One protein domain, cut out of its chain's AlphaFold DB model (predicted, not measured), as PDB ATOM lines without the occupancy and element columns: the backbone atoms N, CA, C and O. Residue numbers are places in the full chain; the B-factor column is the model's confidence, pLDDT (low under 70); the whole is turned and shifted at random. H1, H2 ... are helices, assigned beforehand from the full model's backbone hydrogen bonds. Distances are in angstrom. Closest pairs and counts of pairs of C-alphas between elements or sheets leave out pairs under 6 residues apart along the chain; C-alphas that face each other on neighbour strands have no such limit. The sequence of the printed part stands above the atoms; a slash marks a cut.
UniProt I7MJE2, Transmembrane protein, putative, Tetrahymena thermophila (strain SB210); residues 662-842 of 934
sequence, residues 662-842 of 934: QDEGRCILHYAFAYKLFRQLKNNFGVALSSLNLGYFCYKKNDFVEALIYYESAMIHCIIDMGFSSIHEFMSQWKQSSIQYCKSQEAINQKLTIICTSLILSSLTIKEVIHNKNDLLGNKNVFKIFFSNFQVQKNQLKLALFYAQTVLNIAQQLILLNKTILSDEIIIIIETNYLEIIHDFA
ATOM      1  N   GLN A 662     252.001 264.927 187.895       56.06
ATOM      2  CA  GLN A 662     251.187 265.712 186.948       56.06
ATOM      3  C   GLN A 662     251.093 267.218 187.268       56.06
ATOM      4  O   GLN A 662     250.372 267.945 186.574       56.06
ATOM      5  N   ASP A 663     251.826 267.723 188.265       59.94
ATOM      6  CA  ASP A 663     251.746 269.137 188.665       59.94
ATOM      7  C   ASP A 663     252.226 270.118 187.580       59.94
ATOM      8  O   ASP A 663     251.636 271.186 187.419       59.94
ATOM      9  N   GLU A 664     253.190 269.741 186.732       63.41
ATOM     10  CA  GLU A 664     253.629 270.609 185.625       63.41
ATOM     11  C   GLU A 664     252.528 270.818 184.569       63.41
ATOM     12  O   GLU A 664     252.353 271.924 184.056       63.41
ATOM     13  N   GLY A 665     251.718 269.790 184.281       68.56
ATOM     14  CA  GLY A 665     250.572 269.913 183.373       68.56
ATOM     15  C   GLY A 665     249.482 270.841 183.916       68.56
ATOM     16  O   GLY A 665     248.865 271.591 183.155       68.56
ATOM     17  N   ARG A 666     249.285 270.843 185.242       67.69
ATOM     18  CA  ARG A 666     248.341 271.736 185.933       67.69
ATOM     19  C   ARG A 666     248.802 273.187 185.879       67.69
ATOM     20  O   ARG A 666     247.993 274.063 185.577       67.69
ATOM     21  N   CYS A 667     250.088 273.441 186.114       72.12
ATOM     22  CA  CYS A 667     250.651 274.784 186.024       72.12
ATOM     23  C   CYS A 667     250.557 275.348 184.600       72.12
ATOM     24  O   CYS A 667     250.164 276.501 184.439       72.12
ATOM     25  N   ILE A 668     250.831 274.539 183.570       79.81
ATOM     26  CA  ILE A 668     250.697 274.970 182.167       79.81
ATOM     27  C   ILE A 668     249.252 275.368 181.852       79.81
ATOM     28  O   ILE A 668     249.026 276.440 181.298       79.81
ATOM     29  N   LEU A 669     248.263 274.553 182.240       77.94
ATOM     30  CA  LEU A 669     246.849 274.890 182.035       77.94
ATOM     31  C   LEU A 669     246.464 276.175 182.775       77.94
ATOM     32  O   LEU A 669     245.848 277.057 182.178       77.94
ATOM     33  N   HIS A 670     246.867 276.312 184.040       78.56
ATOM     34  CA  HIS A 670     246.592 277.505 184.837       78.56
ATOM     35  C   HIS A 670     247.156 278.772 184.177       78.56
ATOM     36  O   HIS A 670     246.417 279.734 183.965       78.56
ATOM     37  N   TYR A 671     248.430 278.757 183.772       84.50
ATOM     38  CA  TYR A 671     249.054 279.915 183.131       84.50
ATOM     39  C   TYR A 671     248.546 280.168 181.706       84.50
ATOM     40  O   TYR A 671     248.438 281.326 181.316       84.50
ATOM     41  N   ALA A 672     248.151 279.142 180.946       83.81
ATOM     42  CA  ALA A 672     247.536 279.318 179.628       83.81
ATOM     43  C   ALA A 672     246.160 280.000 179.724       83.81
ATOM     44  O   ALA A 672     245.841 280.906 178.948       83.81
ATOM     45  N   PHE A 673     245.348 279.618 180.715       78.00
ATOM     46  CA  PHE A 673     244.073 280.286 180.974       78.00
ATOM     47  C   PHE A 673     244.263 281.695 181.541       78.00
ATOM     48  O   PHE A 673     243.583 282.617 181.084       78.00
ATOM     49  N   ALA A 674     245.204 281.886 182.471       78.75
ATOM     50  CA  ALA A 674     245.549 283.203 183.004       78.75
ATOM     51  C   ALA A 674     246.041 284.146 181.895       78.75
ATOM     52  O   ALA A 674     245.574 285.279 181.805       78.75
ATOM     53  N   TYR A 675     246.892 283.657 180.988       85.75
ATOM     54  CA  TYR A 675     247.350 284.393 179.808       85.75
ATOM     55  C   TYR A 675     246.168 284.880 178.959       85.75
ATOM     56  O   TYR A 675     246.072 286.070 178.650       85.75
ATOM     57  N   LYS A 676     245.216 283.991 178.634       83.12
ATOM     58  CA  LYS A 676     244.019 284.351 177.858       83.12
ATOM     59  C   LYS A 676     243.155 285.389 178.580       83.12
ATOM     60  O   LYS A 676     242.710 286.347 177.949       83.12
ATOM     61  N   LEU A 677     242.939 285.217 179.884       77.19
ATOM     62  CA  LEU A 677     242.147 286.138 180.697       77.19
ATOM     63  C   LEU A 677     242.801 287.520 180.773       77.19
ATOM     64  O   LEU A 677     242.158 288.520 180.467       77.19
ATOM     65  N   PHE A 678     244.080 287.597 181.143       84.12
ATOM     66  CA  PHE A 678     244.778 288.876 181.256       84.12
ATOM     67  C   PHE A 678     244.865 289.602 179.918       84.12
ATOM     68  O   PHE A 678     244.768 290.828 179.890       84.12
ATOM     69  N   ARG A 679     244.950 288.863 178.806       82.75
ATOM     70  CA  ARG A 679     244.880 289.441 177.463       82.75
ATOM     71  C   ARG A 679     243.508 290.052 177.177       82.75
ATOM     72  O   ARG A 679     243.446 291.166 176.671       82.75
ATOM     73  N   GLN A 680     242.418 289.373 177.543       79.31
ATOM     74  CA  GLN A 680     241.056 289.918 177.422       79.31
ATOM     75  C   GLN A 680     240.846 291.156 178.304       79.31
ATOM     76  O   GLN A 680     240.213 292.116 177.875       79.31
ATOM     77  N   LEU A 681     241.439 291.164 179.500       76.75
ATOM     78  CA  LEU A 681     241.401 292.293 180.435       76.75
ATOM     79  C   LEU A 681     242.374 293.429 180.073       76.75
ATOM     80  O   LEU A 681     242.466 294.402 180.816       76.75
ATOM     81  N   LYS A 682     243.131 293.308 178.971       83.50
ATOM     82  CA  LYS A 682     244.202 294.244 178.575       83.50
ATOM     83  C   LYS A 682     245.239 294.496 179.688       83.50
ATOM     84  O   LYS A 682     245.874 295.546 179.735       83.50
ATOM     85  N   ASN A 683     245.446 293.522 180.577       85.31
ATOM     86  CA  ASN A 683     246.451 293.576 181.635       85.31
ATOM     87  C   ASN A 683     247.789 293.038 181.109       85.31
ATOM     88  O   ASN A 683     248.120 291.866 181.295       85.31
ATOM     89  N   ASN A 684     248.563 293.907 180.457       88.56
ATOM     90  CA  ASN A 684     249.847 293.551 179.846       88.56
ATOM     91  C   ASN A 684     250.836 292.918 180.837       88.56
ATOM     92  O   ASN A 684     251.534 291.973 180.481       88.56
ATOM     93  N   PHE A 685     250.869 293.375 182.089       89.88
ATOM     94  CA  PHE A 685     251.747 292.794 183.108       89.88
ATOM     95  C   PHE A 685     251.358 291.349 183.459       89.88
ATOM     96  O   PHE A 685     252.219 290.471 183.518       89.88
ATOM     97  N   GLY A 686     250.060 291.075 183.630       87.00
ATOM     98  CA  GLY A 686     249.559 289.718 183.869       87.00
ATOM     99  C   GLY A 686     249.818 288.775 182.688       87.00
ATOM    100  O   GLY A 686     250.181 287.610 182.887       87.00
ATOM    101  N   VAL A 687     249.701 289.290 181.457       90.06
ATOM    102  CA  VAL A 687     250.062 288.560 180.229       90.06
ATOM    103  C   VAL A 687     251.555 288.245 180.211       90.06
ATOM    104  O   VAL A 687     251.933 287.105 179.935       90.06
ATOM    105  N   ALA A 688     252.401 289.219 180.557       91.31
ATOM    106  CA  ALA A 688     253.845 289.046 180.577       91.31
ATOM    107  C   ALA A 688     254.283 287.969 181.579       91.31
ATOM    108  O   ALA A 688     255.021 287.052 181.222       91.31
ATOM    109  N   LEU A 689     253.761 288.016 182.808       90.12
ATOM    110  CA  LEU A 689     254.073 287.033 183.846       90.12
ATOM    111  C   LEU A 689     253.586 285.622 183.484       90.12
ATOM    112  O   LEU A 689     254.293 284.638 183.706       90.12
ATOM    113  N   SER A 690     252.387 285.510 182.907       92.00
ATOM    114  CA  SER A 690     251.862 284.216 182.453       92.00
ATOM    115  C   SER A 690     252.701 283.652 181.303       92.00
ATOM    116  O   SER A 690     253.018 282.466 181.314       92.00
ATOM    117  N   SER A 691     253.127 284.507 180.363       92.38
ATOM    118  CA  SER A 691     254.015 284.124 179.255       92.38
ATOM    119  C   SER A 691     255.366 283.629 179.771       92.38
ATOM    120  O   SER A 691     255.804 282.557 179.382       92.38
ATOM    121  N   LEU A 692     255.995 284.348 180.706       93.38
ATOM    122  CA  LEU A 692     257.289 283.957 181.276       93.38
ATOM    123  C   LEU A 692     257.244 282.551 181.895       93.38
ATOM    124  O   LEU A 692     258.126 281.728 181.649       93.38
ATOM    125  N   ASN A 693     256.196 282.266 182.673       90.62
ATOM    126  CA  ASN A 693     256.012 280.959 183.299       90.62
ATOM    127  C   ASN A 693     255.737 279.857 182.267       90.62
ATOM    128  O   ASN A 693     256.314 278.776 182.375       90.62
ATOM    129  N   LEU A 694     254.908 280.120 181.250       89.88
ATOM    130  CA  LEU A 694     254.687 279.175 180.148       89.88
ATOM    131  C   LEU A 694     255.989 278.864 179.408       89.88
ATOM    132  O   LEU A 694     256.292 277.693 179.194       89.88
ATOM    133  N   GLY A 695     256.796 279.888 179.117       91.06
ATOM    134  CA  GLY A 695     258.103 279.722 178.486       91.06
ATOM    135  C   GLY A 695     259.032 278.826 179.302       91.06
ATOM    136  O   GLY A 695     259.629 277.903 178.759       91.06
ATOM    137  N   TYR A 696     259.078 279.015 180.624       89.81
ATOM    138  CA  TYR A 696     259.836 278.148 181.535       89.81
ATOM    139  C   TYR A 696     259.382 276.683 181.512       89.81
ATOM    140  O   TYR A 696     260.221 275.781 181.497       89.81
ATOM    141  N   PHE A 697     258.075 276.421 181.469       87.06
ATOM    142  CA  PHE A 697     257.577 275.050 181.355       87.06
ATOM    143  C   PHE A 697     257.868 274.427 179.985       87.06
ATOM    144  O   PHE A 697     258.197 273.243 179.926       87.06
ATOM    145  N   CYS A 698     257.789 275.199 178.897       85.44
ATOM    146  CA  CYS A 698     258.186 274.730 177.567       85.44
ATOM    147  C   CYS A 698     259.681 274.394 177.520       85.44
ATOM    148  O   CYS A 698     260.050 273.312 177.068       85.44
ATOM    149  N   TYR A 699     260.522 275.257 178.092       87.31
ATOM    150  CA  TYR A 699     261.961 275.032 178.215       87.31
ATOM    151  C   TYR A 699     262.270 273.734 178.976       87.31
ATOM    152  O   TYR A 699     262.999 272.886 178.473       87.31
ATOM    153  N   LYS A 700     261.625 273.497 180.128       83.62
ATOM    154  CA  LYS A 700     261.761 272.239 180.890       83.62
ATOM    155  C   LYS A 700     261.342 270.986 180.122       83.62
ATOM    156  O   LYS A 700     261.878 269.908 180.366       83.62
ATOM    157  N   LYS A 701     260.370 271.113 179.218       84.25
ATOM    158  CA  LYS A 701     259.918 270.027 178.338       84.25
ATOM    159  C   LYS A 701     260.803 269.844 177.103       84.25
ATOM    160  O   LYS A 701     260.463 269.028 176.249       84.25
ATOM    161  N   ASN A 702     261.915 270.576 177.010       83.19
ATOM    162  CA  ASN A 702     262.791 270.655 175.843       83.19
ATOM    163  C   ASN A 702     262.080 271.173 174.573       83.19
ATOM    164  O   ASN A 702     262.549 270.937 173.460       83.19
ATOM    165  N   ASP A 703     260.956 271.892 174.717       84.06
ATOM    166  CA  ASP A 703     260.285 272.595 173.617       84.06
ATOM    167  C   ASP A 703     260.813 274.031 173.524       84.06
ATOM    168  O   ASP A 703     260.188 275.015 173.932       84.06
ATOM    169  N   PHE A 704     262.047 274.127 173.043       86.62
ATOM    170  CA  PHE A 704     262.815 275.364 173.056       86.62
ATOM    171  C   PHE A 704     262.255 276.450 172.128       86.62
ATOM    172  O   PHE A 704     262.442 277.635 172.396       86.62
ATOM    173  N   VAL A 705     261.560 276.077 171.048       85.31
ATOM    174  CA  VAL A 705     260.979 277.051 170.106       85.31
ATOM    175  C   VAL A 705     259.810 277.774 170.761       85.31
ATOM    176  O   VAL A 705     259.780 279.004 170.780       85.31
ATOM    177  N   GLU A 706     258.890 277.018 171.356       85.44
ATOM    178  CA  GLU A 706     257.741 277.592 172.051       85.44
ATOM    179  C   GLU A 706     258.186 278.383 173.294       85.44
ATOM    180  O   GLU A 706     257.642 279.444 173.598       85.44
ATOM    181  N   ALA A 707     259.243 277.921 173.977       89.75
ATOM    182  CA  ALA A 707     259.851 278.660 175.080       89.75
ATOM    183  C   ALA A 707     260.326 280.059 174.656       89.75
ATOM    184  O   ALA A 707     260.008 281.041 175.329       89.75
ATOM    185  N   LEU A 708     261.029 280.165 173.520       88.25
ATOM    186  CA  LEU A 708     261.508 281.445 172.991       88.25
ATOM    187  C   LEU A 708     260.364 282.397 172.638       88.25
ATOM    188  O   LEU A 708     260.421 283.566 173.015       88.25
ATOM    189  N   ILE A 709     259.305 281.895 171.995       88.81
ATOM    190  CA  ILE A 709     258.115 282.694 171.661       88.81
ATOM    191  C   ILE A 709     257.482 283.264 172.936       88.81
ATOM    192  O   ILE A 709     257.126 284.444 172.998       88.81
ATOM    193  N   TYR A 710     257.367 282.449 173.986       93.12
ATOM    194  CA  TYR A 710     256.799 282.899 175.252       93.12
ATOM    195  C   TYR A 710     257.691 283.895 176.002       93.12
ATOM    196  O   TYR A 710     257.164 284.851 176.579       93.12
ATOM    197  N   TYR A 711     259.015 283.732 175.981       94.19
ATOM    198  CA  TYR A 711     259.932 284.719 176.562       94.19
ATOM    199  C   TYR A 711     259.913 286.045 175.799       94.19
ATOM    200  O   TYR A 711     259.898 287.111 176.420       94.19
ATOM    201  N   GLU A 712     259.838 286.000 174.471       91.44
ATOM    202  CA  GLU A 712     259.694 287.196 173.645       91.44
ATOM    203  C   GLU A 712     258.367 287.912 173.934       91.44
ATOM    204  O   GLU A 712     258.355 289.116 174.197       91.44
ATOM    205  N   SER A 713     257.260 287.164 174.006       91.12
ATOM    206  CA  SER A 713     255.947 287.680 174.414       91.12
ATOM    207  C   SER A 713     256.001 288.346 175.795       91.12
ATOM    208  O   SER A 713     255.511 289.465 175.967       91.12
ATOM    209  N   ALA A 714     256.640 287.702 176.780       93.94
ATOM    210  CA  ALA A 714     256.790 288.255 178.125       93.94
ATOM    211  C   ALA A 714     257.508 289.612 178.111       93.94
ATOM    212  O   ALA A 714     257.044 290.585 178.710       93.94
ATOM    213  N   MET A 715     258.613 289.686 177.372       93.38
ATOM    214  CA  MET A 715     259.407 290.896 177.225       93.38
ATOM    215  C   MET A 715     258.632 292.016 176.515       93.38
ATOM    216  O   MET A 715     258.570 293.130 177.037       93.38
ATOM    217  N   ILE A 716     258.002 291.730 175.372       91.19
ATOM    218  CA  ILE A 716     257.243 292.713 174.582       91.19
ATOM    219  C   ILE A 716     256.111 293.321 175.412       91.19
ATOM    220  O   ILE A 716     255.966 294.542 175.456       91.19
ATOM    221  N   HIS A 717     255.336 292.502 176.127       92.50
ATOM    222  CA  HIS A 717     254.234 293.010 176.942       92.50
ATOM    223  C   HIS A 717     254.711 293.881 178.115       92.50
ATOM    224  O   HIS A 717     254.057 294.875 178.434       92.50
ATOM    225  N   CYS A 718     255.866 293.582 178.724       92.81
ATOM    226  CA  CYS A 718     256.467 294.472 179.721       92.81
ATOM    227  C   CYS A 718     256.934 295.804 179.117       92.81
ATOM    228  O   CYS A 718     256.706 296.848 179.728       92.81
ATOM    229  N   ILE A 719     257.545 295.775 177.931       90.56
ATOM    230  CA  ILE A 719     258.026 296.962 177.205       90.56
ATOM    231  C   ILE A 719     256.852 297.876 176.820       90.56
ATOM    232  O   ILE A 719     256.881 299.072 177.118       90.56
ATOM    233  N   ILE A 720     255.770 297.305 176.279       89.00
ATOM    234  CA  ILE A 720     254.536 298.037 175.955       89.00
ATOM    235  C   ILE A 720     253.907 298.633 177.221       89.00
ATOM    236  O   ILE A 720     253.501 299.793 177.224       89.00
ATOM    237  N   ASP A 721     253.856 297.889 178.333       88.94
ATOM    238  CA  ASP A 721     253.274 298.391 179.589       88.94
ATOM    239  C   ASP A 721     254.120 299.480 180.280       88.94
ATOM    240  O   ASP A 721     253.645 300.197 181.180       88.94
ATOM    241  N   MET A 722     255.393 299.591 179.893       87.00
ATOM    242  CA  MET A 722     256.264 300.714 180.236       87.00
ATOM    243  C   MET A 722     256.117 301.909 179.279       87.00
ATOM    244  O   MET A 722     256.621 302.978 179.607       87.00
ATOM    245  N   GLY A 723     255.388 301.765 178.168       89.06
ATOM    246  CA  GLY A 723     255.107 302.838 177.210       89.06
ATOM    247  C   GLY A 723     256.038 302.889 175.999       89.06
ATOM    248  O   GLY A 723     255.999 303.871 175.268       89.06
ATOM    249  N   PHE A 724     256.857 301.862 175.769       90.06
ATOM    250  CA  PHE A 724     257.758 301.802 174.618       90.06
ATOM    251  C   PHE A 724     257.134 300.994 173.476       90.06
ATOM    252  O   PHE A 724     256.488 299.969 173.705       90.06
ATOM    253  N   SER A 725     257.366 301.424 172.237       86.31
ATOM    254  CA  SER A 725     256.856 300.752 171.035       86.31
ATOM    255  C   SER A 725     257.712 299.558 170.599       86.31
ATOM    256  O   SER A 725     257.226 298.669 169.901       86.31
ATOM    257  N   SER A 726     258.987 299.511 171.006       85.12
ATOM    258  CA  SER A 726     259.920 298.443 170.629       85.12
ATOM    259  C   SER A 726     261.039 298.233 171.652       85.12
ATOM    260  O   SER A 726     261.356 299.116 172.452       85.12
ATOM    261  N   ILE A 727     261.706 297.073 171.578       82.62
ATOM    262  CA  ILE A 727     262.916 296.806 172.370       82.62
ATOM    263  C   ILE A 727     264.051 297.769 172.024       82.62
ATOM    264  O   ILE A 727     264.814 298.156 172.904       82.62
ATOM    265  N   HIS A 728     264.153 298.202 170.763       83.62
ATOM    266  CA  HIS A 728     265.196 299.138 170.363       83.62
ATOM    267  C   HIS A 728     264.975 300.508 171.010       83.62
ATOM    268  O   HIS A 728     265.933 301.073 171.537       83.62
ATOM    269  N   GLU A 729     263.735 301.001 171.020       85.94
ATOM    270  CA  GLU A 729     263.371 302.258 171.676       85.94
ATOM    271  C   GLU A 729     263.633 302.193 173.186       85.94
ATOM    272  O   GLU A 729     264.288 303.079 173.742       85.94
ATOM    273  N   PHE A 730     263.204 301.099 173.826       88.94
ATOM    274  CA  PHE A 730     263.502 300.831 175.232       88.94
ATOM    275  C   PHE A 730     265.012 300.894 175.496       88.94
ATOM    276  O   PHE A 730     265.458 301.620 176.382       88.94
ATOM    277  N   MET A 731     265.821 300.212 174.682       83.56
ATOM    278  CA  MET A 731     267.274 300.179 174.854       83.56
ATOM    279  C   MET A 731     267.958 301.517 174.556       83.56
ATOM    280  O   MET A 731     268.936 301.854 175.225       83.56
ATOM    281  N   SER A 732     267.478 302.292 173.577       83.69
ATOM    282  CA  SER A 732     268.041 303.615 173.283       83.69
ATOM    283  C   SER A 732     267.780 304.598 174.417       83.69
ATOM    284  O   SER A 732     268.700 305.301 174.827       83.69
ATOM    285  N   GLN A 733     266.565 304.596 174.974       84.81
ATOM    286  CA  GLN A 733     266.227 305.457 176.108       84.81
ATOM    287  C   GLN A 733     266.910 304.979 177.398       84.81
ATOM    288  O   GLN A 733     267.385 305.795 178.187       84.81
ATOM    289  N   TRP A 734     267.064 303.662 177.577       82.31
ATOM    290  CA  TRP A 734     267.810 303.090 178.701       82.31
ATOM    291  C   TRP A 734     269.275 303.543 178.708       82.31
ATOM    292  O   TRP A 734     269.790 303.961 179.743       82.31
ATOM    293  N   LYS A 735     269.942 303.527 177.544       80.75
ATOM    294  CA  LYS A 735     271.335 303.991 177.400       80.75
ATOM    295  C   LYS A 735     271.511 305.489 177.651       80.75
ATOM    296  O   LYS A 735     272.580 305.895 178.089       80.75
ATOM    297  N   GLN A 736     270.494 306.298 177.368       81.69
ATOM    298  CA  GLN A 736     270.529 307.751 177.558       81.69
ATOM    299  C   GLN A 736     270.228 308.180 179.004       81.69
ATOM    300  O   GLN A 736     270.193 309.375 179.282       81.69
ATOM    301  N   SER A 737     269.979 307.230 179.917       73.00
ATOM    302  CA  SER A 737     269.550 307.495 181.301       73.00
ATOM    303  C   SER A 737     268.295 308.386 181.394       73.00
ATOM    304  O   SER A 737     268.023 308.960 182.446       73.00
ATOM    305  N   SER A 738     267.513 308.499 180.313       60.25
ATOM    306  CA  SER A 738     266.433 309.482 180.148       60.25
ATOM    307  C   SER A 738     265.048 308.958 180.533       60.25
ATOM    308  O   SER A 738     264.049 309.650 180.343       60.25
ATOM    309  N   ILE A 739     264.957 307.749 181.097       68.44
ATOM    310  CA  ILE A 739     263.666 307.155 181.447       68.44
ATOM    311  C   ILE A 739     263.117 307.814 182.723       68.44
ATOM    312  O   ILE A 739     263.444 307.423 183.846       68.44
ATOM    313  N   GLN A 740     262.262 308.822 182.537       58.25
ATOM    314  CA  GLN A 740     261.442 309.418 183.588       58.25
ATOM    315  C   GLN A 740     260.218 308.535 183.848       58.25
ATOM    316  O   GLN A 740     259.350 308.354 182.996       58.25
ATOM    317  N   TYR A 741     260.148 307.964 185.045       64.19
ATOM    318  CA  TYR A 741     259.093 307.031 185.409       64.19
ATOM    319  C   TYR A 741     257.915 307.738 186.096       64.19
ATOM    320  O   TYR A 741     258.059 308.241 187.205       64.19
ATOM    321  N   CYS A 742     256.728 307.712 185.481       49.62
ATOM    322  CA  CYS A 742     255.488 308.226 186.092       49.62
ATOM    323  C   CYS A 742     254.781 307.222 187.032       49.62
ATOM    324  O   CYS A 742     253.813 307.585 187.695       49.62
ATOM    325  N   LYS A 743     255.216 305.952 187.074       64.81
ATOM    326  CA  LYS A 743     254.610 304.864 187.878       64.81
ATOM    327  C   LYS A 743     255.457 304.561 189.127       64.81
ATOM    328  O   LYS A 743     256.634 304.906 189.172       64.81
ATOM    329  N   SER A 744     254.873 303.900 190.134       73.56
ATOM    330  CA  SER A 744     255.581 303.537 191.373       73.56
ATOM    331  C   SER A 744     256.849 302.719 191.084       73.56
ATOM    332  O   SER A 744     256.841 301.800 190.259       73.56
ATOM    333  N   GLN A 745     257.945 303.050 191.775       78.19
ATOM    334  CA  GLN A 745     259.271 302.459 191.551       78.19
ATOM    335  C   GLN A 745     259.259 300.921 191.630       78.19
ATOM    336  O   GLN A 745     259.979 300.259 190.887       78.19
ATOM    337  N   GLU A 746     258.404 300.344 192.477       79.81
ATOM    338  CA  GLU A 746     258.252 298.897 192.648       79.81
ATOM    339  C   GLU A 746     257.672 298.196 191.406       79.81
ATOM    340  O   GLU A 746     258.201 297.172 190.971       79.81
ATOM    341  N   ALA A 747     256.643 298.772 190.774       79.69
ATOM    342  CA  ALA A 747     256.013 298.191 189.587       79.69
ATOM    343  C   ALA A 747     256.966 298.170 188.380       79.69
ATOM    344  O   ALA A 747     256.920 297.269 187.545       79.69
ATOM    345  N   ILE A 748     257.850 299.164 188.286       85.00
ATOM    346  CA  ILE A 748     258.895 299.215 187.259       85.00
ATOM    347  C   ILE A 748     259.969 298.171 187.535       85.00
ATOM    348  O   ILE A 748     260.370 297.468 186.610       85.00
ATOM    349  N   ASN A 749     260.386 298.025 188.795       85.81
ATOM    350  CA  ASN A 749     261.381 297.028 189.177       85.81
ATOM    351  C   ASN A 749     260.918 295.611 188.808       85.81
ATOM    352  O   ASN A 749     261.678 294.874 188.194       85.81
ATOM    353  N   GLN A 750     259.658 295.257 189.085       86.00
ATOM    354  CA  GLN A 750     259.107 293.940 188.735       86.00
ATOM    355  C   GLN A 750     259.134 293.668 187.225       86.00
ATOM    356  O   GLN A 750     259.494 292.577 186.788       86.00
ATOM    357  N   LYS A 751     258.788 294.665 186.407       90.94
ATOM    358  CA  LYS A 751     258.825 294.530 184.946       90.94
ATOM    359  C   LYS A 751     260.251 294.434 184.410       90.94
ATOM    360  O   LYS A 751     260.493 293.649 183.500       90.94
ATOM    361  N   LEU A 752     261.191 295.196 184.975       89.25
ATOM    362  CA  LEU A 752     262.612 295.078 184.637       89.25
ATOM    363  C   LEU A 752     263.140 293.684 184.975       89.25
ATOM    364  O   LEU A 752     263.851 293.101 184.162       89.25
ATOM    365  N   THR A 753     262.731 293.110 186.110       88.12
ATOM    366  CA  THR A 753     263.056 291.720 186.451       88.12
ATOM    367  C   THR A 753     262.528 290.757 185.390       88.12
ATOM    368  O   THR A 753     263.302 289.945 184.896       88.12
ATOM    369  N   ILE A 754     261.264 290.879 184.965       89.81
ATOM    370  CA  ILE A 754     260.689 290.019 183.913       89.81
ATOM    371  C   ILE A 754     261.449 290.165 182.588       89.81
ATOM    372  O   ILE A 754     261.758 289.151 181.964       89.81
ATOM    373  N   ILE A 755     261.789 291.389 182.170       92.12
ATOM    374  CA  ILE A 755     262.568 291.641 180.945       92.12
ATOM    375  C   ILE A 755     263.943 290.968 181.041       92.12
ATOM    376  O   ILE A 755     264.311 290.198 180.155       92.12
ATOM    377  N   CYS A 756     264.678 291.197 182.133       88.88
ATOM    378  CA  CYS A 756     265.994 290.600 182.352       88.88
ATOM    379  C   CYS A 756     265.923 289.069 182.384       88.88
ATOM    380  O   CYS A 756     266.688 288.409 181.688       88.88
ATOM    381  N   THR A 757     264.981 288.490 183.133       88.56
ATOM    382  CA  THR A 757     264.789 287.036 183.202       88.56
ATOM    383  C   THR A 757     264.435 286.450 181.837       88.56
ATOM    384  O   THR A 757     265.012 285.437 181.455       88.56
ATOM    385  N   SER A 758     263.555 287.100 181.070       90.81
ATOM    386  CA  SER A 758     263.160 286.636 179.732       90.81
ATOM    387  C   SER A 758     264.337 286.647 178.757       90.81
ATOM    388  O   SER A 758     264.532 285.682 178.024       90.81
ATOM    389  N   LEU A 759     265.163 287.697 178.775       90.50
ATOM    390  CA  LEU A 759     266.360 287.799 177.938       90.50
ATOM    391  C   LEU A 759     267.427 286.756 178.309       90.50
ATOM    392  O   LEU A 759     268.008 286.132 177.420       90.50
ATOM    393  N   ILE A 760     267.664 286.528 179.607       88.44
ATOM    394  CA  ILE A 760     268.599 285.491 180.081       88.44
ATOM    395  C   ILE A 760     268.116 284.113 179.642       88.44
ATOM    396  O   ILE A 760     268.881 283.359 179.046       88.44
ATOM    397  N   LEU A 761     266.849 283.786 179.913       89.50
ATOM    398  CA  LEU A 761     266.280 282.491 179.554       89.50
ATOM    399  C   LEU A 761     266.246 282.298 178.037       89.50
ATOM    400  O   LEU A 761     266.526 281.199 177.571       89.50
ATOM    401  N   SER A 762     266.008 283.357 177.259       90.62
ATOM    402  CA  SER A 762     266.102 283.300 175.795       90.62
ATOM    403  C   SER A 762     267.522 282.983 175.333       90.62
ATOM    404  O   SER A 762     267.719 282.109 174.492       90.62
ATOM    405  N   SER A 763     268.528 283.643 175.911       89.88
ATOM    406  CA  SER A 763     269.938 283.373 175.620       89.88
ATOM    407  C   SER A 763     270.335 281.932 175.977       89.88
ATOM    408  O   SER A 763     270.912 281.242 175.136       89.88
ATOM    409  N   LEU A 764     269.958 281.452 177.168       86.50
ATOM    410  CA  LEU A 764     270.208 280.075 177.611       86.50
ATOM    411  C   LEU A 764     269.513 279.051 176.710       86.50
ATOM    412  O   LEU A 764     270.134 278.078 176.295       86.50
ATOM    413  N   THR A 765     268.254 279.301 176.353       87.31
ATOM    414  CA  THR A 765     267.471 278.424 175.476       87.31
ATOM    415  C   THR A 765     268.113 278.309 174.097       87.31
ATOM    416  O   THR A 765     268.279 277.203 173.591       87.31
ATOM    417  N   ILE A 766     268.547 279.426 173.497       86.12
ATOM    418  CA  ILE A 766     269.263 279.403 172.211       86.12
ATOM    419  C   ILE A 766     270.572 278.619 172.337       86.12
ATOM    420  O   ILE A 766     270.891 277.805 171.469       86.12
ATOM    421  N   LYS A 767     271.322 278.834 173.422       85.50
ATOM    422  CA  LYS A 767     272.576 278.122 173.672       85.50
ATOM    423  C   LYS A 767     272.353 276.614 173.790       85.50
ATOM    424  O   LYS A 767     273.073 275.842 173.164       85.50
ATOM    425  N   GLU A 768     271.350 276.185 174.548       82.94
ATOM    426  CA  GLU A 768     271.019 274.768 174.710       82.94
ATOM    427  C   GLU A 768     270.542 274.129 173.414       82.94
ATOM    428  O   GLU A 768     270.993 273.031 173.096       82.94
ATOM    429  N   VAL A 769     269.733 274.829 172.612       81.12
ATOM    430  CA  VAL A 769     269.368 274.363 171.266       81.12
ATOM    431  C   VAL A 769     270.622 274.049 170.452       81.12
ATOM    432  O   VAL A 769     270.679 273.003 169.811       81.12
ATOM    433  N   ILE A 770     271.639 274.915 170.505       78.19
ATOM    434  CA  ILE A 770     272.901 274.756 169.767       78.19
ATOM    435  C   ILE A 770     273.754 273.607 170.329       78.19
ATOM    436  O   ILE A 770     274.323 272.834 169.552       78.19
ATOM    437  N   HIS A 771     273.837 273.482 171.656       70.94
ATOM    438  CA  HIS A 771     274.718 272.530 172.338       70.94
ATOM    439  C   HIS A 771     274.151 271.102 172.378       70.94
ATOM    440  O   HIS A 771     274.913 270.133 172.351       70.94
ATOM    441  N   ASN A 772     272.824 270.945 172.383       67.00
ATOM    442  CA  ASN A 772     272.134 269.657 172.495       67.00
ATOM    443  C   ASN A 772     271.963 268.945 171.132       67.00
ATOM    444  O   ASN A 772     270.947 268.314 170.831       67.00
ATOM    445  N   LYS A 773     272.992 269.051 170.277       57.16
ATOM    446  CA  LYS A 773     273.022 268.575 168.880       57.16
ATOM    447  C   LYS A 773     272.828 267.054 168.742       57.16
ATOM    448  O   LYS A 773     272.431 266.599 167.670       57.16
ATOM    449  N   ASN A 774     273.073 266.285 169.809       48.56
ATOM    450  CA  ASN A 774     272.995 264.820 169.809       48.56
ATOM    451  C   ASN A 774     271.617 264.264 170.235       48.56
ATOM    452  O   ASN A 774     271.226 263.223 169.715       48.56
ATOM    453  N   ASP A 775     270.839 264.973 171.066       50.94
ATOM    454  CA  ASP A 775     269.475 264.551 171.457       50.94
ATOM    455  C   ASP A 775     268.396 265.000 170.447       50.94
ATOM    456  O   ASP A 775     267.348 264.367 170.297       50.94
ATOM    457  N   LEU A 776     268.668 266.047 169.658       52.03
ATOM    458  CA  LEU A 776     267.762 266.581 168.626       52.03
ATOM    459  C   LEU A 776     267.621 265.701 167.365       52.03
ATOM    460  O   LEU A 776     266.777 265.985 166.509       52.03
ATOM    461  N   LEU A 777     268.370 264.597 167.253       50.47
ATOM    462  CA  LEU A 777     268.221 263.619 166.161       50.47
ATOM    463  C   LEU A 777     266.837 262.932 166.147       50.47
ATOM    464  O   LEU A 777     266.444 262.374 165.121       50.47
ATOM    465  N   GLY A 778     266.064 263.028 167.238       53.47
ATOM    466  CA  GLY A 778     264.693 262.516 167.321       53.47
ATOM    467  C   GLY A 778     263.642 263.301 166.519       53.47
ATOM    468  O   GLY A 778     262.604 262.732 166.183       53.47
ATOM    469  N   ASN A 779     263.883 264.574 166.160       57.31
ATOM    470  CA  ASN A 779     262.884 265.420 165.485       57.31
ATOM    471  C   ASN A 779     263.430 266.066 164.193       57.31
ATOM    472  O   ASN A 779     263.897 267.208 164.171       57.31
ATOM    473  N   LYS A 780     263.350 265.316 163.082       55.44
ATOM    474  CA  LYS A 780     263.919 265.673 161.762       55.44
ATOM    475  C   LYS A 780     263.488 267.044 161.213       55.44
ATOM    476  O   LYS A 780     264.241 267.631 160.436       55.44
ATOM    477  N   ASN A 781     262.317 267.566 161.592       58.56
ATOM    478  CA  ASN A 781     261.807 268.839 161.064       58.56
ATOM    479  C   ASN A 781     262.428 270.065 161.748       58.56
ATOM    480  O   ASN A 781     262.758 271.033 161.066       58.56
ATOM    481  N   VAL A 782     262.672 270.005 163.062       56.16
ATOM    482  CA  VAL A 782     263.334 271.096 163.804       56.16
ATOM    483  C   VAL A 782     264.810 271.176 163.419       56.16
ATOM    484  O   VAL A 782     265.331 272.258 163.147       56.16
ATOM    485  N   PHE A 783     265.459 270.019 163.264       55.81
ATOM    486  CA  PHE A 783     266.857 269.927 162.841       55.81
ATOM    487  C   PHE A 783     267.098 270.580 161.466       55.81
ATOM    488  O   PHE A 783     268.097 271.265 161.262       55.81
ATOM    489  N   LYS A 784     266.161 270.435 160.519       57.91
ATOM    490  CA  LYS A 784     266.299 270.992 159.162       57.91
ATOM    491  C   LYS A 784     266.122 272.517 159.112       57.91
ATOM    492  O   LYS A 784     266.799 273.170 158.315       57.91
ATOM    493  N   ILE A 785     265.250 273.069 159.963       59.12
ATOM    494  CA  ILE A 785     264.980 274.513 160.058       59.12
ATOM    495  C   ILE A 785     266.105 275.239 160.816       59.12
ATOM    496  O   ILE A 785     266.488 276.335 160.419       59.12
ATOM    497  N   PHE A 786     266.686 274.618 161.851       54.66
ATOM    498  CA  PHE A 786     267.731 275.250 162.668       54.66
ATOM    499  C   PHE A 786     269.174 275.003 162.184       54.66
ATOM    500  O   PHE A 786     270.009 275.895 162.314       54.66
ATOM    501  N   PHE A 787     269.501 273.831 161.623       54.78
ATOM    502  CA  PHE A 787     270.903 273.383 161.487       54.78
ATOM    503  C   PHE A 787     271.417 273.184 160.052       54.78
ATOM    504  O   PHE A 787     272.535 272.706 159.871       54.78
ATOM    505  N   SER A 788     270.669 273.568 159.013       51.41
ATOM    506  CA  SER A 788     271.106 273.356 157.619       51.41
ATOM    507  C   SER A 788     272.201 274.320 157.126       51.41
ATOM    508  O   SER A 788     272.726 274.120 156.035       51.41
ATOM    509  N   ASN A 789     272.608 275.322 157.920       56.81
ATOM    510  CA  ASN A 789     273.685 276.250 157.564       56.81
ATOM    511  C   ASN A 789     274.535 276.625 158.790       56.81
ATOM    512  O   ASN A 789     274.015 277.164 159.766       56.81
ATOM    513  N   PHE A 790     275.859 276.440 158.716       55.81
ATOM    514  CA  PHE A 790     276.820 276.880 159.750       55.81
ATOM    515  C   PHE A 790     276.681 278.390 160.058       55.81
ATOM    516  O   PHE A 790     276.890 278.862 161.174       55.81
ATOM    517  N   GLN A 791     276.235 279.155 159.060       60.69
ATOM    518  CA  GLN A 791     275.958 280.586 159.148       60.69
ATOM    519  C   GLN A 791     274.717 280.922 159.999       60.69
ATOM    520  O   GLN A 791     274.690 281.973 160.638       60.69
ATOM    521  N   VAL A 792     273.725 280.026 160.075       66.69
ATOM    522  CA  VAL A 792     272.535 280.184 160.934       66.69
ATOM    523  C   VAL A 792     272.907 279.981 162.402       66.69
ATOM    524  O   VAL A 792     272.505 280.790 163.233       66.69
ATOM    525  N   GLN A 793     273.765 279.002 162.714       69.31
ATOM    526  CA  GLN A 793     274.285 278.811 164.075       69.31
ATOM    527  C   GLN A 793     275.062 280.037 164.560       69.31
ATOM    528  O   GLN A 793     274.808 280.538 165.653       69.31
ATOM    529  N   LYS A 794     275.951 280.585 163.717       74.88
ATOM    530  CA  LYS A 794     276.701 281.807 164.040       74.88
ATOM    531  C   LYS A 794     275.774 283.005 164.272       74.88
ATOM    532  O   LYS A 794     276.044 283.823 165.146       74.88
ATOM    533  N   ASN A 795     274.674 283.111 163.524       80.06
ATOM    534  CA  ASN A 795     273.678 284.167 163.717       80.06
ATOM    535  C   ASN A 795     272.846 283.971 164.996       80.06
ATOM    536  O   ASN A 795     272.533 284.950 165.667       80.06
ATOM    537  N   GLN A 796     272.530 282.732 165.368       80.81
ATOM    538  CA  GLN A 796     271.807 282.418 166.605       80.81
ATOM    539  C   GLN A 796     272.676 282.624 167.846       80.81
ATOM    540  O   GLN A 796     272.221 283.248 168.798       80.81
ATOM    541  N   LEU A 797     273.945 282.212 167.816       84.31
ATOM    542  CA  LEU A 797     274.912 282.542 168.866       84.31
ATOM    543  C   LEU A 797     275.105 284.063 168.991       84.31
ATOM    544  O   LEU A 797     275.136 284.577 170.103       84.31
ATOM    545  N   LYS A 798     275.147 284.809 167.875       86.25
ATOM    546  CA  LYS A 798     275.147 286.286 167.907       86.25
ATOM    547  C   LYS A 798     273.884 286.863 168.552       86.25
ATOM    548  O   LYS A 798     273.980 287.860 169.260       86.25
ATOM    549  N   LEU A 799     272.718 286.260 168.324       85.75
ATOM    550  CA  LEU A 799     271.463 286.680 168.956       85.75
ATOM    551  C   LEU A 799     271.454 286.366 170.462       85.75
ATOM    552  O   LEU A 799     271.073 287.214 171.265       85.75
ATOM    553  N   ALA A 800     271.938 285.187 170.856       87.38
ATOM    554  CA  ALA A 800     272.112 284.820 172.258       87.38
ATOM    555  C   ALA A 800     273.106 285.756 172.964       87.38
ATOM    556  O   ALA A 800     272.829 286.209 174.075       87.38
ATOM    557  N   LEU A 801     274.215 286.093 172.295       88.25
ATOM    558  CA  LEU A 801     275.196 287.072 172.761       88.25
ATOM    559  C   LEU A 801     274.558 288.454 172.911       88.25
ATOM    560  O   LEU A 801     274.740 289.098 173.939       88.25
ATOM    561  N   PHE A 802     273.757 288.886 171.932       88.50
ATOM    562  CA  PHE A 802     273.024 290.146 171.999       88.50
ATOM    563  C   PHE A 802     272.100 290.197 173.222       88.50
ATOM    564  O   PHE A 802     272.119 291.190 173.950       88.50
ATOM    565  N   TYR A 803     271.332 289.139 173.501       89.94
ATOM    566  CA  TYR A 803     270.475 289.089 174.688       89.94
ATOM    567  C   TYR A 803     271.281 289.101 175.992       89.94
ATOM    568  O   TYR A 803     270.978 289.903 176.876       89.94
ATOM    569  N   ALA A 804     272.340 288.293 176.101       87.88
ATOM    570  CA  ALA A 804     273.203 288.272 177.283       87.88
ATOM    571  C   ALA A 804     273.867 289.640 177.536       87.88
ATOM    572  O   ALA A 804     273.819 290.163 178.649       87.88
ATOM    573  N   GLN A 805     274.404 290.268 176.487       88.06
ATOM    574  CA  GLN A 805     275.020 291.595 176.553       88.06
ATOM    575  C   GLN A 805     274.003 292.681 176.921       88.06
ATOM    576  O   GLN A 805     274.301 293.589 177.696       88.06
ATOM    577  N   THR A 806     272.786 292.594 176.383       86.75
ATOM    578  CA  THR A 806     271.687 293.517 176.696       86.75
ATOM    579  C   THR A 806     271.356 293.475 178.185       86.75
ATOM    580  O   THR A 806     271.280 294.525 178.822       86.75
ATOM    581  N   VAL A 807     271.234 292.280 178.766       89.31
ATOM    582  CA  VAL A 807     270.960 292.128 180.201       89.31
ATOM    583  C   VAL A 807     272.129 292.608 181.048       89.31
ATOM    584  O   VAL A 807     271.902 293.287 182.047       89.31
ATOM    585  N   LEU A 808     273.367 292.314 180.645       87.38
ATOM    586  CA  LEU A 808     274.557 292.787 181.349       87.38
ATOM    587  C   LEU A 808     274.605 294.322 181.393       87.38
ATOM    588  O   LEU A 808     274.817 294.900 182.457       87.38
ATOM    589  N   ASN A 809     274.311 294.985 180.272       87.12
ATOM    590  CA  ASN A 809     274.218 296.443 180.205       87.12
ATOM    591  C   ASN A 809     273.115 296.989 181.125       87.12
ATOM    592  O   ASN A 809     273.322 297.994 181.805       87.12
ATOM    593  N   ILE A 810     271.947 296.337 181.172       87.38
ATOM    594  CA  ILE A 810     270.860 296.729 182.080       87.38
ATOM    595  C   ILE A 810     271.304 296.569 183.539       87.38
ATOM    596  O   ILE A 810     271.158 297.506 184.320       87.38
ATOM    597  N   ALA A 811     271.898 295.431 183.901       86.38
ATOM    598  CA  ALA A 811     272.380 295.156 185.253       86.38
ATOM    599  C   ALA A 811     273.454 296.160 185.703       86.38
ATOM    600  O   ALA A 811     273.362 296.704 186.801       86.38
ATOM    601  N   GLN A 812     274.428 296.473 184.844       85.31
ATOM    602  CA  GLN A 812     275.468 297.469 185.127       85.31
ATOM    603  C   GLN A 812     274.883 298.867 185.342       85.31
ATOM    604  O   GLN A 812     275.248 299.549 186.296       85.31
ATOM    605  N   GLN A 813     273.934 299.284 184.502       83.38
ATOM    606  CA  GLN A 813     273.245 300.563 184.676       83.38
ATOM    607  C   GLN A 813     272.414 300.595 185.968       83.38
ATOM    608  O   GLN A 813     272.402 301.602 186.669       83.38
ATOM    609  N   LEU A 814     271.766 299.488 186.340       83.25
ATOM    610  CA  LEU A 814     271.055 299.382 187.618       83.25
ATOM    611  C   LEU A 814     271.998 299.503 188.821       83.25
ATOM    612  O   LEU A 814     271.645 300.174 189.792       83.25
ATOM    613  N   ILE A 815     273.203 298.927 188.735       83.38
ATOM    614  CA  ILE A 815     274.256 299.099 189.744       83.38
ATOM    615  C   ILE A 815     274.692 300.570 189.824       83.38
ATOM    616  O   ILE A 815     274.753 301.117 190.922       83.38
ATOM    617  N   LEU A 816     274.943 301.232 188.685       82.56
ATOM    618  CA  LEU A 816     275.317 302.657 188.641       82.56
ATOM    619  C   LEU A 816     274.239 303.561 189.255       82.56
ATOM    620  O   LEU A 816     274.555 304.536 189.930       82.56
ATOM    621  N   LEU A 817     272.966 303.210 189.066       80.44
ATOM    622  CA  LEU A 817     271.817 303.904 189.652       80.44
ATOM    623  C   LEU A 817     271.541 303.512 191.116       80.44
ATOM    624  O   LEU A 817     270.545 303.964 191.683       80.44
ATOM    625  N   ASN A 818     272.390 302.678 191.727       79.88
ATOM    626  CA  ASN A 818     272.253 302.161 193.090       79.88
ATOM    627  C   ASN A 818     270.903 301.454 193.349       79.88
ATOM    628  O   ASN A 818     270.317 301.559 194.428       79.88
ATOM    629  N   LYS A 819     270.375 300.749 192.336       80.25
ATOM    630  CA  LYS A 819     269.111 300.003 192.411       80.25
ATOM    631  C   LYS A 819     269.381 298.503 192.519       80.25
ATOM    632  O   LYS A 819     269.710 297.846 191.535       80.25
ATOM    633  N   THR A 820     269.153 297.933 193.698       76.88
ATOM    634  CA  THR A 820     269.293 296.490 193.965       76.88
ATOM    635  C   THR A 820     268.057 295.712 193.491       76.88
ATOM    636  O   THR A 820     267.281 295.207 194.300       76.88
ATOM    637  N   ILE A 821     267.813 295.681 192.176       81.50
ATOM    638  CA  ILE A 821     266.677 294.947 191.574       81.50
ATOM    639  C   ILE A 821     267.044 293.485 191.313       81.50
ATOM    640  O   ILE A 821     266.243 292.587 191.555       81.50
ATOM    641  N   LEU A 822     268.256 293.254 190.806       82.25
ATOM    642  CA  LEU A 822     268.797 291.922 190.570       82.25
ATOM    643  C   LEU A 822     269.690 291.550 191.744       82.25
ATOM    644  O   LEU A 822     270.485 292.371 192.201       82.25
ATOM    645  N   SER A 823     269.555 290.318 192.227       81.06
ATOM    646  CA  SER A 823     270.476 289.810 193.232       81.06
ATOM    647  C   SER A 823     271.848 289.575 192.599       81.06
ATOM    648  O   SER A 823     271.956 289.255 191.412       81.06
ATOM    649  N   ASP A 824     272.904 289.701 193.393       79.00
ATOM    650  CA  ASP A 824     274.274 289.447 192.943       79.00
ATOM    651  C   ASP A 824     274.431 288.036 192.337       79.00
ATOM    652  O   ASP A 824     275.255 287.830 191.455       79.00
ATOM    653  N   GLU A 825     273.652 287.043 192.789       78.62
ATOM    654  CA  GLU A 825     273.617 285.697 192.189       78.62
ATOM    655  C   GLU A 825     273.129 285.727 190.741       78.62
ATOM    656  O   GLU A 825     273.719 285.078 189.882       78.62
ATOM    657  N   ILE A 826     272.072 286.493 190.461       78.75
ATOM    658  CA  ILE A 826     271.539 286.639 189.105       78.75
ATOM    659  C   ILE A 826     272.561 287.356 188.221       78.75
ATOM    660  O   ILE A 826     272.758 286.953 187.079       78.75
ATOM    661  N   ILE A 827     273.260 288.363 188.752       82.50
ATOM    662  CA  ILE A 827     274.329 289.074 188.031       82.50
ATOM    663  C   ILE A 827     275.475 288.120 187.682       82.50
ATOM    664  O   ILE A 827     275.916 288.101 186.536       82.50
ATOM    665  N   ILE A 828     275.892 287.263 188.618       82.75
ATOM    666  CA  ILE A 828     276.904 286.228 188.359       82.75
ATOM    667  C   ILE A 828     276.419 285.241 187.285       82.75
ATOM    668  O   ILE A 828     277.198 284.874 186.407       82.75
ATOM    669  N   ILE A 829     275.144 284.834 187.300       81.75
ATOM    670  CA  ILE A 829     274.565 283.960 186.264       81.75
ATOM    671  C   ILE A 829     274.579 284.645 184.891       81.75
ATOM    672  O   ILE A 829     274.926 284.005 183.900       81.75
ATOM    673  N   ILE A 830     274.244 285.938 184.822       82.75
ATOM    674  CA  ILE A 830     274.300 286.735 183.586       82.75
ATOM    675  C   ILE A 830     275.736 286.802 183.057       82.75
ATOM    676  O   ILE A 830     275.958 286.511 181.884       82.75
ATOM    677  N   GLU A 831     276.700 287.159 183.914       85.12
ATOM    678  CA  GLU A 831     278.121 287.256 183.551       85.12
ATOM    679  C   GLU A 831     278.664 285.895 183.094       85.12
ATOM    680  O   GLU A 831     279.333 285.817 182.069       85.12
ATOM    681  N   THR A 832     278.296 284.810 183.779       83.88
ATOM    682  CA  THR A 832     278.694 283.447 183.395       83.88
ATOM    683  C   THR A 832     278.112 283.060 182.037       83.88
ATOM    684  O   THR A 832     278.842 282.589 181.175       83.88
ATOM    685  N   ASN A 833     276.814 283.283 181.811       83.75
ATOM    686  CA  ASN A 833     276.176 282.963 180.533       83.75
ATOM    687  C   ASN A 833     276.759 283.801 179.378       83.75
ATOM    688  O   ASN A 833     276.961 283.292 178.281       83.75
ATOM    689  N   TYR A 834     277.084 285.072 179.629       88.06
ATOM    690  CA  TYR A 834     277.786 285.916 178.664       88.06
ATOM    691  C   TYR A 834     279.174 285.357 178.320       88.06
ATOM    692  O   TYR A 834     279.492 285.230 177.140       88.06
ATOM    693  N   LEU A 835     279.964 284.961 179.326       85.19
ATOM    694  CA  LEU A 835     281.290 284.368 179.119       85.19
ATOM    695  C   LEU A 835     281.234 283.046 178.361       85.19
ATOM    696  O   LEU A 835     282.008 282.826 177.434       85.19
ATOM    697  N   GLU A 836     280.274 282.193 178.709       82.62
ATOM    698  CA  GLU A 836     280.065 280.915 178.038       82.62
ATOM    699  C   GLU A 836     279.743 281.074 176.544       82.62
ATOM    700  O   GLU A 836     280.013 280.162 175.772       82.62
ATOM    701  N   ILE A 837     279.143 282.197 176.140       83.56
ATOM    702  CA  ILE A 837     278.815 282.492 174.740       83.56
ATOM    703  C   ILE A 837     279.975 283.217 174.053       83.56
ATOM    704  O   ILE A 837     280.261 282.943 172.889       83.56
ATOM    705  N   ILE A 838     280.644 284.150 174.741       85.88
ATOM    706  CA  ILE A 838     281.721 284.953 174.150       85.88
ATOM    707  C   ILE A 838     283.000 284.150 173.917       85.88
ATOM    708  O   ILE A 838     283.765 284.506 173.027       85.88
ATOM    709  N   HIS A 839     283.197 283.050 174.653       81.50
ATOM    710  CA  HIS A 839     284.288 282.100 174.430       81.50
ATOM    711  C   HIS A 839     284.384 281.654 172.960       81.50
ATOM    712  O   HIS A 839     285.478 281.488 172.431       81.50
ATOM    713  N   ASP A 840     283.252 281.548 172.260       77.25
ATOM    714  CA  ASP A 840     283.215 281.144 170.850       77.25
ATOM    715  C   ASP A 840     283.551 282.289 169.864       77.25
ATOM    716  O   ASP A 840     283.629 282.067 168.651       77.25
ATOM    717  N   PHE A 841     283.720 283.526 170.351       79.25
ATOM    718  CA  PHE A 841     283.893 284.737 169.534       79.25
ATOM    719  C   PHE A 841     285.123 285.587 169.870       79.25
ATOM    720  O   PHE A 841     285.597 286.301 168.984       79.25
ATOM    721  N   ALA A 842     285.593 285.568 171.116       83.44
ATOM    722  CA  ALA A 842     286.680 286.409 171.608       83.44
ATOM    723  C   ALA A 842     288.020 285.648 171.656       83.44
ATOM    724  O   ALA A 842     288.025 284.423 171.782       83.44
TER     725      ALA A 842
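What this domain is: This is residues 662 to 842 of the 934 residues of the protein "Transmembrane protein, putative" of Tetrahymena thermophila (strain SB210) (UniProt I7MJE2). A bundle of five helices, H2, H3, H5, H7 and H8, is built round the long H5, with H1 folded back along H2 as an added layer on one side. The short H4 and H6 lie towards opposite ends of the bundle. The printed part has 181 residues with eight named helices, H1 to H8 in order, and no named strand: all helix. It is compact, with a radius of gyration of the C-alphas of 17.0 A and spans of 50 by 43 by 29 A.

Where its parts are: H1, residues 662 to 680, begins at C-alpha (251.187, 265.712, 186.948) and is 27.9 A long. H2 is residues 684 to 700, H3 704 to 721 and H4 727 to 735. H5, residues 745 to 771, is 38.8 A long. H6 is residues 780 to 787. H7, residues 790 to 816, is 38.7 A long. H8, residues 824 to 838, ends at C-alpha (281.721, 284.953, 174.150).

How they stand to each other: The bundle is up and down, each helix running against the one before it. H5 is the hub. Its closest C-alphas to H3 are Ser 758 and Tyr 711, 4.9 A, and to H7 Ser 763 and Ala 800, 4.3 A. H7 and H8 form a hairpin at a shallow tilt of 30 degrees, closest at C-alphas Ala 804 and Tyr 834, 5.3 A. H1 and H3 are apart. H6 and H7 only just touch, only at the corner, with 3 pairs of C-alphas within 8 A, the closest Phe 787 and Gln 793, 6.9 A. In H1 to H8 every O i to N i+4 pair is within hydrogen-bond range.

The domain as a whole: The farthest C-alphas, Cys 742 and Leu 777, are 50.5 A apart. The printed part has no cut and no long link. Residues 662 to 666, 738 to 743 and 772 to 793 have pLDDT under 70.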